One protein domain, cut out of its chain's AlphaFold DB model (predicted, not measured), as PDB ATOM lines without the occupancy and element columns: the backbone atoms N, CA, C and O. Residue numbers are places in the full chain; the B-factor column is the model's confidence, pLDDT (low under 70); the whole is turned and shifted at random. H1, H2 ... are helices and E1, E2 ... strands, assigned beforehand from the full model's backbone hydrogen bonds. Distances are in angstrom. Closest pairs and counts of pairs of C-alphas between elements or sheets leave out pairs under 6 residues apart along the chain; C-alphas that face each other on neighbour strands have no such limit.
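Overview. This is residues 47 to 173 of the 180 residues of a protein of Caloramator australicus RC3 (UniProt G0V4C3). A twisted sheet of five strands curls round one long helix, H2, and the shorter H4 packs along part of H2, while H1 lies at one end of the long axis. The printed part has 127 residues, with four named helices and five named strands in the order H1 E1 E2 E3 H2 E4 H3 H4 E5. The sheet, E3 E2 E1 E4 E5, is mixed, and so is the class, helices and strands. The whole is only just compact, close to loose, with a radius of gyration of the C-alphas of 16.2 A; it spans 52 by 26 by 24 A, a rod.

Along the chain. H1, residues 47 to 53, begins at C-alpha 47 (292.356, 225.860, 87.539). E1, 59 to 69, is 33.6 A long, E2, 75 to 85, 33.0 A, and E3, 90 to 97, 23.5 A. H2, 107 to 132, covers 37.5 A. E4 is 137 to 141, H3 144 to 150, H4 152 to 165, 20.0 A. E5, 168 to 172, ends at C-alpha 172 (299.505, 220.180, 106.748).

Arrangement. H2 is on the sheet; its closest C-alphas to E2 are Glu 122 and Ala 81, 5.2 A. E1, E2 and E3 form a meander, antiparallel neighbours in sequence, with hairpins E1-E2 (N 64 to O 80, 2.8 A) and E2-E3 (N 93 to O 81, 2.9 A). E4 is parallel to E1 (N 61 to O 139, 2.8 A) and to E5 (N 170 to O 138, 2.8 A). E3, H2, E4 is a split strand-helix-strand unit, with E2 and E1 between its strands; E4, H3 H4, E5 is an unsplit one, its strands neighbours. Both crossovers are right-handed. H2 and H4 make two layers with the sheet, on one face; residues 120 to 131 of H2 touch H4, the closest C-alphas being Ser 127 and Leu 158, 5.7 A, at a shallow tilt of 12 degrees. H3 touches H2 (C-alphas of Asp 150 and Ser 116, 4.8 A) and only grazes the sheet. H1 is not on it. Every O i to N i+4 pair is within hydrogen-bond range in H1, H2 and H4; in H3, 2 of 3.

Size, cuts and confidence. The C-alphas of Glu 47 and Glu 104 are farthest apart, 54.9 A. The printed part has no cut and no long link. Residue 173 is under 70.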
ATOM      1  N   GLU A  47     292.227 226.865  88.596       90.06
ATOM      2  CA  GLU A  47     292.356 225.860  87.539       90.06
ATOM      3  C   GLU A  47     293.316 224.742  87.948       90.06
ATOM      4  O   GLU A  47     293.018 223.567  87.738       90.06
ATOM      5  N   ASP A  48     294.437 225.085  88.586       90.50
ATOM      6  CA  ASP A  48     295.382 224.097  89.101       90.50
ATOM      7  C   ASP A  48     294.761 223.264  90.220       90.50
ATOM      8  O   ASP A  48     294.897 222.042  90.217       90.50
ATOM      9  N   ILE A  49     294.016 223.892  91.135       87.88
ATOM     10  CA  ILE A  49     293.294 223.186  92.200       87.88
ATOM     11  C   ILE A  49     292.257 222.234  91.597       87.88
ATOM     12  O   ILE A  49     292.204 221.066  91.985       87.88
ATOM     13  N   LYS A  50     291.461 222.681  90.618       87.94
ATOM     14  CA  LYS A  50     290.492 221.816  89.922       87.94
ATOM     15  C   LYS A  50     291.170 220.648  89.212       87.94
ATOM     16  O   LYS A  50     290.667 219.529  89.273       87.94
ATOM     17  N   ARG A  51     292.320 220.889  88.579       89.81
ATOM     18  CA  ARG A  51     293.114 219.863  87.891       89.81
ATOM     19  C   ARG A  51     293.644 218.815  88.869       89.81
ATOM     20  O   ARG A  51     293.499 217.624  88.619       89.81
ATOM     21  N   VAL A  52     294.220 219.259  89.985       87.75
ATOM     22  CA  VAL A  52     294.801 218.390  91.022       87.75
ATOM     23  C   VAL A  52     293.720 217.579  91.735       87.75
ATOM     24  O   VAL A  52     293.873 216.377  91.915       87.75
ATOM     25  N   THR A  53     292.598 218.210  92.084       90.19
ATOM     26  CA  THR A  53     291.464 217.547  92.756       90.19
ATOM     27  C   THR A  53     290.576 216.743  91.807       90.19
ATOM     28  O   THR A  53     289.665 216.056  92.267       90.19
ATOM     29  N   LYS A  54     290.784 216.856  90.486       87.75
ATOM     30  CA  LYS A  54     289.924 216.293  89.427       87.75
ATOM     31  C   LYS A  54     288.434 216.640  89.597       87.75
ATOM     32  O   LYS A  54     287.567 215.906  89.136       87.75
ATOM     33  N   GLY A  55     288.124 217.741  90.285       81.88
ATOM     34  CA  GLY A  55     286.751 218.130  90.621       81.88
ATOM     35  C   GLY A  55     286.122 217.388  91.810       81.88
ATOM     36  O   GLY A  55     285.009 217.735  92.193       81.88
ATOM     37  N   PHE A  56     286.817 216.441  92.449       89.00
ATOM     38  CA  PHE A  56     286.317 215.712  93.625       89.00
ATOM     39  C   PHE A  56     286.640 216.394  94.962       89.00
ATOM     40  O   PHE A  56     286.433 215.810  96.022       89.00
ATOM     41  N   GLY A  57     287.111 217.643  94.935       91.50
ATOM     42  CA  GLY A  57     287.385 218.416  96.144       91.50
ATOM     43  C   GLY A  57     288.579 217.899  96.947       91.50
ATOM     44  O   GLY A  57     289.419 217.171  96.419       91.50
ATOM     45  N   ILE A  58     288.650 218.277  98.223       95.19
ATOM     46  CA  ILE A  58     289.652 217.820  99.202       95.19
ATOM     47  C   ILE A  58     288.972 217.431 100.513       95.19
ATOM     48  O   ILE A  58     287.905 217.959 100.836       95.19
ATOM     49  N   ILE A  59     289.617 216.555 101.275       96.81
ATOM     50  CA  ILE A  59     289.214 216.159 102.626       96.81
ATOM     51  C   ILE A  59     290.226 216.738 103.606       96.81
ATOM     52  O   ILE A  59     291.424 216.595 103.396       96.81
ATOM     53  N   GLY A  60     289.752 217.392 104.661       96.88
ATOM     54  CA  GLY A  60     290.555 217.761 105.823       96.88
ATOM     55  C   GLY A  60     290.173 216.901 107.019       96.88
ATOM     56  O   GLY A  60     288.983 216.663 107.238       96.88
ATOM     57  N   VAL A  61     291.171 216.451 107.771       97.38
ATOM     58  CA  VAL A  61     291.005 215.709 109.020       97.38
ATOM     59  C   VAL A  61     291.774 216.423 110.117       97.38
ATOM     60  O   VAL A  61     292.945 216.748 109.930       97.38
ATOM     61  N   ASP A  62     291.095 216.679 111.226       96.06
ATOM     62  CA  ASP A  62     291.652 217.344 112.404       96.06
ATOM     63  C   ASP A  62     290.953 216.817 113.667       96.06
ATOM     64  O   ASP A  62     289.812 216.330 113.610       96.06
ATOM     65  N   GLY A  63     291.644 216.913 114.797       94.75
ATOM     66  CA  GLY A  63     291.220 216.437 116.099       94.75
ATOM     67  C   GLY A  63     291.314 217.514 117.174       94.75
ATOM     68  O   GLY A  63     292.129 218.431 117.145       94.75
ATOM     69  N   SER A  64     290.467 217.402 118.194       94.75
ATOM     70  CA  SER A  64     290.545 218.254 119.380       94.75
ATOM     71  C   SER A  64     290.301 217.459 120.658       94.75
ATOM     72  O   SER A  64     289.580 216.460 120.667       94.75
ATOM     73  N   ILE A  65     290.936 217.896 121.747       94.44
ATOM     74  CA  ILE A  65     290.779 217.320 123.080       94.44
ATOM     75  C   ILE A  65     290.438 218.435 124.056       94.44
ATOM     76  O   ILE A  65     291.140 219.443 124.138       94.44
ATOM     77  N   ASN A  66     289.356 218.250 124.802       94.31
ATOM     78  CA  ASN A  66     288.930 219.170 125.846       94.31
ATOM     79  C   ASN A  66     288.959 218.448 127.187       94.31
ATOM     80  O   ASN A  66     288.431 217.345 127.300       94.31
ATOM     81  N   ASN A  67     289.567 219.068 128.199       93.31
ATOM     82  CA  ASN A  67     289.675 218.495 129.540       93.31
ATOM     83  C   ASN A  67     288.745 219.235 130.504       93.31
ATOM     84  O   ASN A  67     288.739 220.465 130.535       93.31
ATOM     85  N   PHE A  68     288.020 218.482 131.321       94.81
ATOM     86  CA  PHE A  68     287.137 218.982 132.368       94.81
ATOM     87  C   PHE A  68     287.522 218.345 133.703       94.81
ATOM     88  O   PHE A  68     287.580 217.123 133.804       94.81
ATOM     89  N   GLY A  69     287.774 219.152 134.733       93.38
ATOM     90  CA  GLY A  69     288.143 218.665 136.066       93.38
ATOM     91  C   GLY A  69     289.392 219.337 136.629       93.38
ATOM     92  O   GLY A  69     289.710 220.471 136.273       93.38
ATOM     93  N   GLY A  70     290.051 218.643 137.555       89.81
ATOM     94  CA  GLY A  70     291.231 219.110 138.276       89.81
ATOM     95  C   GLY A  70     292.544 218.578 137.701       89.81
ATOM     96  O   GLY A  70     292.701 218.387 136.497       89.81
ATOM     97  N   LEU A  71     293.516 218.365 138.584       89.94
ATOM     98  CA  LEU A  71     294.813 217.787 138.232       89.94
ATOM     99  C   LEU A  71     294.695 216.283 137.996       89.94
ATOM    100  O   LEU A  71     293.759 215.654 138.483       89.94
ATOM    101  N   TYR A  72     295.669 215.703 137.291       89.75
ATOM    102  CA  TYR A  72     295.814 214.251 137.179       89.75
ATOM    103  C   TYR A  72     295.723 213.577 138.569       89.75
ATOM    104  O   TYR A  72     296.347 214.079 139.508       89.75
ATOM    105  N   PRO A  73     294.992 212.454 138.720       91.94
ATOM    106  CA  PRO A  73     294.189 211.749 137.708       91.94
ATOM    107  C   PRO A  73     292.715 212.215 137.624       91.94
ATOM    108  O   PRO A  73     291.888 211.575 136.981       91.94
ATOM    109  N   HIS A  74     292.350 213.319 138.278       93.88
ATOM    110  CA  HIS A  74     290.973 213.774 138.507       93.88
ATOM    111  C   HIS A  74     290.422 214.701 137.412       93.88
ATOM    112  O   HIS A  74     289.953 215.808 137.692       93.88
ATOM    113  N   TYR A  75     290.449 214.253 136.159       93.75
ATOM    114  CA  TYR A  75     289.808 214.960 135.052       93.75
ATOM    115  C   TYR A  75     289.200 213.988 134.033       93.75
ATOM    116  O   TYR A  75     289.512 212.801 134.017       93.75
ATOM    117  N   ILE A  76     288.325 214.506 133.173       95.00
ATOM    118  CA  ILE A  76     287.735 213.803 132.035       95.00
ATOM    119  C   ILE A  76     288.148 214.539 130.761       95.00
ATOM    120  O   ILE A  76     287.974 215.753 130.651       95.00
ATOM    121  N   SER A  77     288.686 213.810 129.796       95.00
ATOM    122  CA  SER A  77     288.962 214.281 128.446       95.00
ATOM    123  C   SER A  77     287.854 213.845 127.498       95.00
ATOM    124  O   SER A  77     287.534 212.661 127.414       95.00
ATOM    125  N   ILE A  78     287.323 214.792 126.734       96.25
ATOM    126  CA  ILE A  78     286.496 214.521 125.559       96.25
ATOM    127  C   ILE A  78     287.389 214.711 124.340       96.25
ATOM    128  O   ILE A  78     287.899 215.812 124.112       96.25
ATOM    129  N   VAL A  79     287.580 213.640 123.580       95.69
ATOM    130  CA  VAL A  79     288.374 213.622 122.351       95.69
ATOM    131  C   VAL A  79     287.413 213.558 121.173       95.69
ATOM    132  O   VAL A  79     286.468 212.773 121.188       95.69
ATOM    133  N   GLN A  80     287.629 214.381 120.154       97.25
ATOM    134  CA  GLN A  80     286.836 214.365 118.929       97.25
ATOM    135  C   GLN A  80     287.748 214.478 117.714       97.25
ATOM    136  O   GLN A  80     288.658 215.299 117.718       97.25
ATOM    137  N   ALA A  81     287.442 213.726 116.660       97.62
ATOM    138  CA  ALA A  81     288.013 213.921 115.332       97.62
ATOM    139  C   ALA A  81     286.915 214.183 114.299       97.62
ATOM    140  O   ALA A  81     285.795 213.674 114.415       97.62
ATOM    141  N   LEU A  82     287.246 214.983 113.288       98.00
ATOM    142  CA  LEU A  82     286.364 215.340 112.184       98.00
ATOM    143  C   LEU A  82     287.088 215.122 110.860       98.00
ATOM    144  O   LEU A  82     288.102 215.759 110.604       98.00
ATOM    145  N   ALA A  83     286.498 214.317 109.979       98.19
ATOM    146  CA  ALA A  83     286.813 214.339 108.557       98.19
ATOM    147  C   ALA A  83     285.764 215.174 107.816       98.19
ATOM    148  O   ALA A  83     284.569 214.877 107.887       98.19
ATOM    149  N   LYS A  84     286.191 216.207 107.085       97.81
ATOM    150  CA  LYS A  84     285.302 217.094 106.325       97.81
ATOM    151  C   LYS A  84     285.782 217.289 104.892       97.81
ATOM    152  O   LYS A  84     286.927 217.652 104.649       97.81
ATOM    153  N   SER A  85     284.871 217.095 103.948       96.56
ATOM    154  CA  SER A  85     285.080 217.278 102.514       96.56
ATOM    155  C   SER A  85     284.580 218.647 102.053       96.56
ATOM    156  O   SER A  85     283.566 219.156 102.540       96.56
ATOM    157  N   THR A  86     285.219 219.226 101.034       94.44
ATOM    158  CA  THR A  86     284.686 220.409 100.330       94.44
ATOM    159  C   THR A  86     283.409 220.113  99.539       94.44
ATOM    160  O   THR A  86     282.773 221.037  99.045       94.44
ATOM    161  N   LEU A  87     283.023 218.838  99.418       93.12
ATOM    162  CA  LEU A  87     281.766 218.395  98.810       93.12
ATOM    163  C   LEU A  87     280.629 218.225  99.833       93.12
ATOM    164  O   LEU A  87     279.643 217.551  99.545       93.12
ATOM    165  N   ASN A  88     280.753 218.851 101.009       93.31
ATOM    166  CA  ASN A  88     279.753 218.833 102.082       93.31
ATOM    167  C   ASN A  88     279.526 217.443 102.714       93.31
ATOM    168  O   ASN A  88     278.458 217.166 103.254       93.31
ATOM    169  N   GLU A  89     280.540 216.577 102.661       97.31
ATOM    170  CA  GLU A  89     280.583 215.309 103.399       97.31
ATOM    171  C   GLU A  89     281.291 215.551 104.739       97.31
ATOM    172  O   GLU A  89     282.307 216.253 104.793       97.31
ATOM    173  N   SER A  90     280.767 214.993 105.828       97.88
ATOM    174  CA  SER A  90     281.363 215.129 107.158       97.88
ATOM    175  C   SER A  90     281.175 213.868 107.982       97.88
ATOM    176  O   SER A  90     280.108 213.258 107.931       97.88
ATOM    177  N   TYR A  91     282.183 213.520 108.773       98.44
ATOM    178  CA  TYR A  91     282.143 212.387 109.683       98.44
ATOM    179  C   TYR A  91     282.844 212.736 110.993       98.44
ATOM    180  O   TYR A  91     283.968 213.236 110.971       98.44
ATOM    181  N   PHE A  92     282.169 212.482 112.113       97.69
ATOM    182  CA  PHE A  92     282.677 212.748 113.455       97.69
ATOM    183  C   PHE A  92     282.920 211.437 114.197       97.69
ATOM    184  O   PHE A  92     282.094 210.528 114.139       97.69
ATOM    185  N   LEU A  93     284.011 211.396 114.953       97.38
ATOM    186  CA  LEU A  93     284.281 210.376 115.960       97.38
ATOM    187  C   LEU A  93     284.505 211.046 117.303       97.38
ATOM    188  O   LEU A  93     285.051 212.148 117.365       97.38
ATOM    189  N   GLN A  94     284.071 210.385 118.370       97.06
ATOM    190  CA  GLN A  94     284.210 210.877 119.732       97.06
ATOM    191  C   GLN A  94     284.633 209.743 120.656       97.06
ATOM    192  O   GLN A  94     284.178 208.612 120.504       97.06
ATOM    193  N   ASP A  95     285.482 210.079 121.618       95.56
ATOM    194  CA  ASP A  95     285.913 209.191 122.690       95.56
ATOM    195  C   ASP A  95     285.967 209.975 124.006       95.56
ATOM    196  O   ASP A  95     286.097 211.206 124.025       95.56
ATOM    197  N   VAL A  96     285.844 209.252 125.114       95.19
ATOM    198  CA  VAL A  96     285.924 209.801 126.465       95.19
ATOM    199  C   VAL A  96     287.018 209.063 127.213       95.19
ATOM    200  O   VAL A  96     287.045 207.838 127.265       95.19
ATOM    201  N   TYR A  97     287.908 209.826 127.830       93.75
ATOM    202  CA  TYR A  97     289.036 209.302 128.581       93.75
ATOM    203  C   TYR A  97     289.059 209.903 129.981       93.75
ATOM    204  O   TYR A  97     288.863 211.104 130.147       93.75
ATOM    205  N   ALA A  98     289.310 209.082 130.995       94.12
ATOM    206  CA  ALA A  98     289.488 209.540 132.364       94.12
ATOM    207  C   ALA A  98     290.653 208.759 132.992       94.12
ATOM    208  O   ALA A  98     290.542 207.537 133.113       94.12
ATOM    209  N   PRO A  99     291.745 209.429 133.417       92.06
ATOM    210  CA  PRO A  99     292.938 208.748 133.922       92.06
ATOM    211  C   PRO A  99     292.658 207.932 135.184       92.06
ATOM    212  O   PRO A  99     293.365 206.981 135.475       92.06
ATOM    213  N   LEU A 100     291.610 208.295 135.929       91.81
ATOM    214  CA  LEU A 100     291.182 207.602 137.143       91.81
ATOM    215  C   LEU A 100     290.847 206.116 136.920       91.81
ATOM    216  O   LEU A 100     290.889 205.342 137.872       91.81
ATOM    217  N   PHE A 101     290.488 205.721 135.695       88.75
ATOM    218  CA  PHE A 101     290.143 204.337 135.349       88.75
ATOM    219  C   PHE A 101     291.256 203.612 134.584       88.75
ATOM    220  O   PHE A 101     291.035 202.527 134.053       88.75
ATOM    221  N   GLU A 102     292.435 204.219 134.500       87.50
ATOM    222  CA  GLU A 102     293.595 203.695 133.790       87.50
ATOM    223  C   GLU A 102     294.656 203.236 134.798       87.50
ATOM    224  O   GLU A 102     294.562 203.498 135.998       87.50
ATOM    225  N   GLU A 103     295.677 202.529 134.322       80.00
ATOM    226  CA  GLU A 103     296.797 202.126 135.176       80.00
ATOM    227  C   GLU A 103     297.536 203.360 135.719       80.00
ATOM    228  O   GLU A 103     297.819 204.307 134.977       80.00
ATOM    229  N   GLU A 104     297.876 203.344 137.013       75.25
ATOM    230  CA  GLU A 104     298.604 204.433 137.671       75.25
ATOM    231  C   GLU A 104     300.062 204.496 137.200       75.25
ATOM    232  O   GLU A 104     300.989 203.993 137.827       75.25
ATOM    233  N   ASP A 105     300.255 205.169 136.073       80.38
ATOM    234  CA  ASP A 105     301.539 205.269 135.385       80.38
ATOM    235  C   ASP A 105     302.177 206.670 135.459       80.38
ATOM    236  O   ASP A 105     303.262 206.910 134.914       80.38
ATOM    237  N   GLY A 106     301.504 207.601 136.139       87.12
ATOM    238  CA  GLY A 106     301.919 208.990 136.306       87.12
ATOM    239  C   GLY A 106     301.567 209.895 135.121       87.12
ATOM    240  O   GLY A 106     301.209 209.457 134.027       87.12
ATOM    241  N   GLN A 107     301.710 211.203 135.344       86.56
ATOM    242  CA  GLN A 107     301.249 212.243 134.418       86.56
ATOM    243  C   GLN A 107     301.907 212.173 133.025       86.56
ATOM    244  O   GLN A 107     301.255 212.437 132.019       86.56
ATOM    245  N   LEU A 108     303.186 211.793 132.934       86.62
ATOM    246  CA  LEU A 108     303.888 211.727 131.644       86.62
ATOM    247  C   LEU A 108     303.321 210.639 130.722       86.62
ATOM    248  O   LEU A 108     303.154 210.876 129.526       86.62
ATOM    249  N   LYS A 109     303.015 209.452 131.260       89.50
ATOM    250  CA  LYS A 109     302.415 208.374 130.460       89.50
ATOM    251  C   LYS A 109     300.969 208.691 130.098       89.50
ATOM    252  O   LYS A 109     300.536 208.391 128.992       89.50
ATOM    253  N   ASP A 110     300.242 209.351 130.988       91.12
ATOM    254  CA  ASP A 110     298.893 209.852 130.727       91.12
ATOM    255  C   ASP A 110     298.850 210.857 129.556       91.12
ATOM    256  O   ASP A 110     298.021 210.742 128.652       91.12
ATOM    257  N   GLU A 111     299.801 211.793 129.492       90.00
ATOM    258  CA  GLU A 111     299.950 212.697 128.346       90.00
ATOM    259  C   GLU A 111     300.211 211.944 127.030       90.00
ATOM    260  O   GLU A 111     299.654 212.315 125.992       90.00
ATOM    261  N   GLN A 112     301.008 210.869 127.066       90.56
ATOM    262  CA  GLN A 112     301.240 209.999 125.907       90.56
ATOM    263  C   GLN A 112     299.969 209.240 125.501       90.56
ATOM    264  O   GLN A 112     299.623 209.244 124.320       90.56
ATOM    265  N   ARG A 113     299.232 208.654 126.458       90.75
ATOM    266  CA  ARG A 113     297.960 207.951 126.200       90.75
ATOM    267  C   ARG A 113     296.941 208.884 125.550       90.75
ATOM    268  O   ARG A 113     296.340 208.521 124.542       90.75
ATOM    269  N   ARG A 114     296.783 210.112 126.058       91.56
ATOM    270  CA  ARG A 114     295.871 211.105 125.460       91.56
ATOM    271  C   ARG A 114     296.258 211.483 124.037       91.56
ATOM    272  O   ARG A 114     295.382 211.570 123.180       91.56
ATOM    273  N   ARG A 115     297.553 211.691 123.780       90.94
ATOM    274  CA  ARG A 115     298.052 211.994 122.433       90.94
ATOM    275  C   ARG A 115     297.797 210.833 121.477       90.94
ATOM    276  O   ARG A 115     297.232 211.052 120.415       90.94
ATOM    277  N   SER A 116     298.120 209.609 121.892       92.75
ATOM    278  CA  SER A 116     297.855 208.397 121.112       92.75
ATOM    279  C   SER A 116     296.365 208.221 120.811       92.75
ATOM    280  O   SER A 116     296.003 207.989 119.661       92.75
ATOM    281  N   ARG A 117     295.473 208.449 121.787       93.38
ATOM    282  CA  ARG A 117     294.014 208.407 121.573       93.38
ATOM    283  C   ARG A 117     293.534 209.437 120.548       93.38
ATOM    284  O   ARG A 117     292.737 209.092 119.682       93.38
ATOM    285  N   MET A 118     294.018 210.676 120.624       94.62
ATOM    286  CA  MET A 118     293.708 211.726 119.648       94.62
ATOM    287  C   MET A 118     294.181 211.349 118.241       94.62
ATOM    288  O   MET A 118     293.365 211.325 117.322       94.62
ATOM    289  N   SER A 119     295.454 210.971 118.103       95.12
ATOM    290  CA  SER A 119     296.036 210.529 116.835       95.12
ATOM    291  C   SER A 119     295.257 209.344 116.247       95.12
ATOM    292  O   SER A 119     294.933 209.330 115.063       95.12
ATOM    293  N   ARG A 120     294.861 208.377 117.084       95.62
ATOM    294  CA  ARG A 120     294.035 207.233 116.678       95.62
ATOM    295  C   ARG A 120     292.667 207.664 116.144       95.62
ATOM    296  O   ARG A 120     292.276 207.203 115.076       95.62
ATOM    297  N   LEU A 121     291.957 208.565 116.834       96.62
ATOM    298  CA  LEU A 121     290.657 209.072 116.367       96.62
ATOM    299  C   LEU A 121     290.766 209.812 115.027       96.62
ATOM    300  O   LEU A 121     289.896 209.656 114.169       96.62
ATOM    301  N   GLU A 122     291.823 210.602 114.827       96.75
ATOM    302  CA  GLU A 122     292.093 211.266 113.545       96.75
ATOM    303  C   GLU A 122     292.308 210.243 112.426       96.75
ATOM    304  O   GLU A 122     291.687 210.342 111.366       96.75
ATOM    305  N   LEU A 123     293.126 209.213 112.670       96.75
ATOM    306  CA  LEU A 123     293.362 208.148 111.696       96.75
ATOM    307  C   LEU A 123     292.102 207.337 111.391       96.75
ATOM    308  O   LEU A 123     291.874 206.988 110.235       96.75
ATOM    309  N   GLU A 124     291.253 207.069 112.381       97.50
ATOM    310  CA  GLU A 124     289.965 206.407 112.167       97.50
ATOM    311  C   GLU A 124     289.012 207.268 111.327       97.50
ATOM    312  O   GLU A 124     288.387 206.765 110.389       97.50
ATOM    313  N   ALA A 125     288.941 208.576 111.594       98.00
ATOM    314  CA  ALA A 125     288.138 209.503 110.800       98.00
ATOM    315  C   ALA A 125     288.656 209.590 109.353       98.00
ATOM    316  O   ALA A 125     287.869 209.554 108.402       98.00
ATOM    317  N   ALA A 126     289.978 209.629 109.170       97.69
ATOM    318  CA  ALA A 126     290.616 209.575 107.858       97.69
ATOM    319  C   ALA A 126     290.332 208.248 107.139       97.69
ATOM    320  O   ALA A 126     290.007 208.237 105.953       97.69
ATOM    321  N   SER A 127     290.402 207.131 107.862       97.88
ATOM    322  CA  SER A 127     290.136 205.784 107.355       97.88
ATOM    323  C   SER A 127     288.692 205.642 106.877       97.88
ATOM    324  O   SER A 127     288.451 205.097 105.798       97.88
ATOM    325  N   TYR A 128     287.733 206.208 107.617       98.31
ATOM    326  CA  TYR A 128     286.344 206.308 107.174       98.31
ATOM    327  C   TYR A 128     286.222 207.144 105.895       98.31
ATOM    328  O   TYR A 128     285.542 206.737 104.951       98.31
ATOM    329  N   ALA A 129     286.895 208.295 105.831       97.75
ATOM    330  CA  ALA A 129     286.850 209.166 104.662       97.75
ATOM    331  C   ALA A 129     287.446 208.503 103.407       97.75
ATOM    332  O   ALA A 129     286.887 208.650 102.325       97.75
ATOM    333  N   VAL A 130     288.517 207.710 103.543       97.56
ATOM    334  CA  VAL A 130     289.086 206.908 102.441       97.56
ATOM    335  C   VAL A 130     288.039 205.983 101.817       97.56
ATOM    336  O   VAL A 130     288.016 205.817 100.595       97.56
ATOM    337  N   ASP A 131     287.188 205.371 102.642       97.25
ATOM    338  CA  ASP A 131     286.190 204.409 102.177       97.25
ATOM    339  C   ASP A 131     284.913 205.062 101.647       97.25
ATOM    340  O   ASP A 131     284.293 204.510 100.735       97.25
ATOM    341  N   ASN A 132     284.527 206.215 102.196       97.25
ATOM    342  CA  ASN A 132     283.181 206.759 102.016       97.25
ATOM    343  C   ASN A 132     283.129 208.103 101.282       97.25
ATOM    344  O   ASN A 132     282.065 208.458 100.781       97.25
ATOM    345  N   PHE A 133     284.224 208.866 101.227       97.19
ATOM    346  CA  PHE A 133     284.221 210.198 100.615       97.19
ATOM    347  C   PHE A 133     284.764 210.169  99.186       97.19
ATOM    348  O   PHE A 133     285.618 209.360  98.811       97.19
ATOM    349  N   LYS A 134     284.267 211.098  98.367       94.94
ATOM    350  CA  LYS A 134     284.583 211.127  96.932       94.94
ATOM    351  C   LYS A 134     286.009 211.586  96.628       94.94
ATOM    352  O   LYS A 134     286.618 211.049  95.710       94.94
ATOM    353  N   SER A 135     286.543 212.556  97.371       94.75
ATOM    354  CA  SER A 135     287.863 213.141  97.083       94.75
ATOM    355  C   SER A 135     288.993 212.121  97.166       94.75
ATOM    356  O   SER A 135     289.013 211.273  98.056       94.75
ATOM    357  N   ASP A 136     289.970 212.250  96.271       93.94
ATOM    358  CA  ASP A 136     291.201 211.461  96.298       93.94
ATOM    359  C   ASP A 136     292.304 212.071  97.167       93.94
ATOM    360  O   ASP A 136     293.364 211.471  97.312       93.94
ATOM    361  N   ILE A 137     292.084 213.259  97.733       95.12
ATOM    362  CA  ILE A 137     293.100 214.012  98.469       95.12
ATOM    363  C   ILE A 137     292.643 214.194  99.908       95.12
ATOM    364  O   ILE A 137     291.621 214.831 100.166       95.12
ATOM    365  N   ILE A 138     293.442 213.679 100.837       96.00
ATOM    366  CA  ILE A 138     293.197 213.766 102.274       96.00
ATOM    367  C   ILE A 138     294.342 214.542 102.911       96.00
ATOM    368  O   ILE A 138     295.509 214.176 102.779       96.00
ATOM    369  N   LEU A 139     293.992 215.628 103.587       95.38
ATOM    370  CA  LEU A 139     294.882 216.471 104.361       95.38
ATOM    371  C   LEU A 139     294.717 216.102 105.836       95.38
ATOM    372  O   LEU A 139     293.615 216.225 106.367       95.38
ATOM    373  N   LEU A 140     295.795 215.662 106.472       94.69
ATOM    374  CA  LEU A 140     295.849 215.411 107.913       94.69
ATOM    375  C   LEU A 140     296.505 216.623 108.595       94.69
ATOM    376  O   LEU A 140     297.549 217.091 108.118       94.69
ATOM    377  N   ASP A 141     295.893 217.156 109.659       88.50
ATOM    378  CA  ASP A 141     296.546 218.155 110.515       88.50
ATOM    379  C   ASP A 141     297.531 217.470 111.472       88.50
ATOM    380  O   ASP A 141     297.222 216.448 112.067       88.50
ATOM    381  N   GLY A 142     298.743 218.011 111.592       80.75
ATOM    382  CA  GLY A 142     299.850 217.358 112.298       80.75
ATOM    383  C   GLY A 142     300.910 216.765 111.369       80.75
ATOM    384  O   GLY A 142     300.737 216.669 110.155       80.75
ATOM    385  N   SER A 143     302.077 216.433 111.927       82.94
ATOM    386  CA  SER A 143     303.194 215.912 111.132       82.94
ATOM    387  C   SER A 143     303.081 214.413 110.960       82.94
ATOM    388  O   SER A 143     303.141 213.739 111.971       82.94
ATOM    389  N   LEU A 144     303.081 213.861 109.739       85.25
ATOM    390  CA  LEU A 144     302.858 212.419 109.509       85.25
ATOM    391  C   LEU A 144     303.758 211.483 110.337       85.25
ATOM    392  O   LEU A 144     303.395 210.337 110.597       85.25
ATOM    393  N   MET A 145     304.926 211.966 110.773       85.75
ATOM    394  CA  MET A 145     305.813 211.242 111.682       85.75
ATOM    395  C   MET A 145     305.157 210.902 113.026       85.75
ATOM    396  O   MET A 145     305.407 209.815 113.537       85.75
ATOM    397  N   HIS A 146     304.319 211.777 113.595       88.94
ATOM    398  CA  HIS A 146     303.717 211.519 114.908       88.94
ATOM    399  C   HIS A 146     302.739 210.347 114.881       88.94
ATOM    400  O   HIS A 146     302.753 209.549 115.807       88.94
ATOM    401  N   TYR A 147     302.000 210.142 113.786       91.25
ATOM    402  CA  TYR A 147     301.118 208.986 113.635       91.25
ATOM    403  C   TYR A 147     301.910 207.678 113.658       91.25
ATOM    404  O   TYR A 147     301.487 206.704 114.270       91.25
ATOM    405  N   GLY A 148     303.106 207.669 113.060       89.94
ATOM    406  CA  GLY A 148     304.005 206.516 113.110       89.94
ATOM    407  C   GLY A 148     304.621 206.248 114.488       89.94
ATOM    408  O   GLY A 148     305.091 205.139 114.716       89.94
ATOM    409  N   ILE A 149     304.634 207.234 115.388       89.75
ATOM    410  CA  ILE A 149     305.153 207.098 116.757       89.75
ATOM    411  C   ILE A 149     304.021 206.732 117.723       89.75
ATOM    412  O   ILE A 149     304.162 205.803 118.512       89.75
ATOM    413  N   ASP A 150     302.908 207.458 117.647       90.44
ATOM    414  CA  ASP A 150     301.814 207.399 118.615       90.44
ATOM    415  C   ASP A 150     300.835 206.240 118.341       90.44
ATOM    416  O   ASP A 150     300.214 205.734 119.277       90.44
ATOM    417  N   CYS A 151     300.674 205.829 117.077       92.19
ATOM    418  CA  CYS A 151     299.698 204.824 116.623       92.19
ATOM    419  C   CYS A 151     300.177 204.113 115.331       92.19
ATOM    420  O   CYS A 151     299.602 204.288 114.249       92.19
ATOM    421  N   PRO A 152     301.281 203.336 115.401       93.88
ATOM    422  CA  PRO A 152     301.958 202.789 114.223       93.88
ATOM    423  C   PRO A 152     301.118 201.786 113.423       93.88
ATOM    424  O   PRO A 152     301.270 201.717 112.203       93.88
ATOM    425  N   ILE A 153     300.255 201.015 114.093       94.69
ATOM    426  CA  ILE A 153     299.421 199.985 113.457       94.69
ATOM    427  C   ILE A 153     298.341 200.667 112.618       94.69
ATOM    428  O   ILE A 153     298.276 200.467 111.408       94.69
ATOM    429  N   GLU A 154     297.572 201.565 113.230       95.25
ATOM    430  CA  GLU A 154     296.507 202.315 112.567       95.25
ATOM    431  C   GLU A 154     297.056 203.193 111.437       95.25
ATOM    432  O   GLU A 154     296.425 203.349 110.387       95.25
ATOM    433  N   TRP A 155     298.263 203.741 111.616       95.75
ATOM    434  CA  TRP A 155     298.941 204.501 110.571       95.75
ATOM    435  C   TRP A 155     299.306 203.629 109.368       95.75
ATOM    436  O   TRP A 155     299.144 204.047 108.216       95.75
ATOM    437  N   GLN A 156     299.805 202.416 109.612       96.12
ATOM    438  CA  GLN A 156     300.119 201.472 108.547       96.12
ATOM    439  C   GLN A 156     298.852 201.049 107.793       96.12
ATOM    440  O   GLN A 156     298.836 201.130 106.561       96.12
ATOM    441  N   ASP A 157     297.779 200.728 108.515       96.75
ATOM    442  CA  ASP A 157     296.487 200.355 107.936       96.75
ATOM    443  C   ASP A 157     295.910 201.471 107.054       96.75
ATOM    444  O   ASP A 157     295.441 201.219 105.938       96.75
ATOM    445  N   LEU A 158     295.979 202.730 107.510       96.81
ATOM    446  CA  LEU A 158     295.515 203.873 106.725       96.81
ATOM    447  C   LEU A 158     296.313 204.025 105.425       96.81
ATOM    448  O   LEU A 158     295.714 204.243 104.367       96.81
ATOM    449  N   LYS A 159     297.646 203.897 105.473       96.12
ATOM    450  CA  LYS A 159     298.498 203.985 104.274       96.12
ATOM    451  C   LYS A 159     298.158 202.893 103.268       96.12
ATOM    452  O   LYS A 159     297.986 203.188 102.086       96.12
ATOM    453  N   GLU A 160     298.046 201.648 103.719       97.00
ATOM    454  CA  GLU A 160     297.713 200.518 102.849       97.00
ATOM    455  C   GLU A 160     296.337 200.693 102.211       97.00
ATOM    456  O   GLU A 160     296.173 200.515 100.999       97.00
ATOM    457  N   LYS A 161     295.355 201.132 103.005       97.06
ATOM    458  CA  LYS A 161     294.009 201.428 102.518       97.06
ATOM    459  C   LYS A 161     294.015 202.559 101.487       97.06
ATOM    460  O   LYS A 161     293.402 202.414 100.428       97.06
ATOM    461  N   ALA A 162     294.725 203.654 101.761       96.00
ATOM    462  CA  ALA A 162     294.835 204.789 100.852       96.00
ATOM    463  C   ALA A 162     295.462 204.373  99.511       96.00
ATOM    464  O   ALA A 162     294.888 204.660  98.460       96.00
ATOM    465  N   ILE A 163     296.559 203.606  99.538       95.94
ATOM    466  CA  ILE A 163     297.217 203.079  98.332       95.94
ATOM    467  C   ILE A 163     296.257 202.194  97.532       95.94
ATOM    468  O   ILE A 163     296.073 202.409  96.334       95.94
ATOM    469  N   LYS A 164     295.585 201.241  98.190       97.12
ATOM    470  CA  LYS A 164     294.632 200.323  97.543       97.12
ATOM    471  C   LYS A 164     293.461 201.053  96.877       97.12
ATOM    472  O   LYS A 164     292.933 200.578  95.876       97.12
ATOM    473  N   LYS A 165     293.044 202.192  97.432       95.44
ATOM    474  CA  LYS A 165     291.921 203.008  96.944       95.44
ATOM    475  C   LYS A 165     292.354 204.142  96.007       95.44
ATOM    476  O   LYS A 165     291.493 204.878  95.535       95.44
ATOM    477  N   GLY A 166     293.653 204.303  95.743       93.69
ATOM    478  CA  GLY A 166     294.180 205.395  94.920       93.69
ATOM    479  C   GLY A 166     294.056 206.783  95.564       93.69
ATOM    480  O   GLY A 166     294.000 207.782  94.849       93.69
ATOM    481  N   LYS A 167     293.996 206.853  96.899       93.75
ATOM    482  CA  LYS A 167     293.916 208.097  97.676       93.75
ATOM    483  C   LYS A 167     295.320 208.593  98.042       93.75
ATOM    484  O   LYS A 167     296.205 207.806  98.367       93.75
ATOM    485  N   SER A 168     295.515 209.907  98.022       93.00
ATOM    486  CA  SER A 168     296.746 210.592  98.425       93.00
ATOM    487  C   SER A 168     296.590 211.198  99.817       93.00
ATOM    488  O   SER A 168     295.678 211.993 100.047       93.00
ATOM    489  N   LEU A 169     297.503 210.852 100.725       91.94
ATOM    490  CA  LEU A 169     297.606 211.446 102.059       91.94
ATOM    491  C   LEU A 169     298.635 212.580 102.030       91.94
ATOM    492  O   LEU A 169     299.747 212.390 101.534       91.94
ATOM    493  N   LEU A 170     298.279 213.748 102.558       90.56
ATOM    494  CA  LEU A 170     299.145 214.923 102.620       90.56
ATOM    495  C   LEU A 170     299.190 215.496 104.040       90.56
ATOM    496  O   LEU A 170     298.189 215.530 104.750       90.56
ATOM    497  N   GLU A 171     300.366 215.998 104.407       87.50
ATOM    498  CA  GLU A 171     300.625 216.687 105.672       87.50
ATOM    499  C   GLU A 171     300.291 218.179 105.571       87.50
ATOM    500  O   GLU A 171     300.739 218.857 104.637       87.50
ATOM    501  N   LEU A 172     299.613 218.733 106.576       77.81
ATOM    502  CA  LEU A 172     299.505 220.180 106.748       77.81
ATOM    503  C   LEU A 172     300.607 220.710 107.674       77.81
ATOM    504  O   LEU A 172     300.493 220.713 108.894       77.81
ATOM    505  N   ARG A 173     301.672 221.276 107.088       66.12
ATOM    506  CA  ARG A 173     302.643 222.072 107.859       66.12
ATOM    507  C   ARG A 173     302.217 223.529 107.956       66.12
ATOM    508  O   ARG A 173     302.302 224.287 106.985       66.12
TER     509      ARG A 173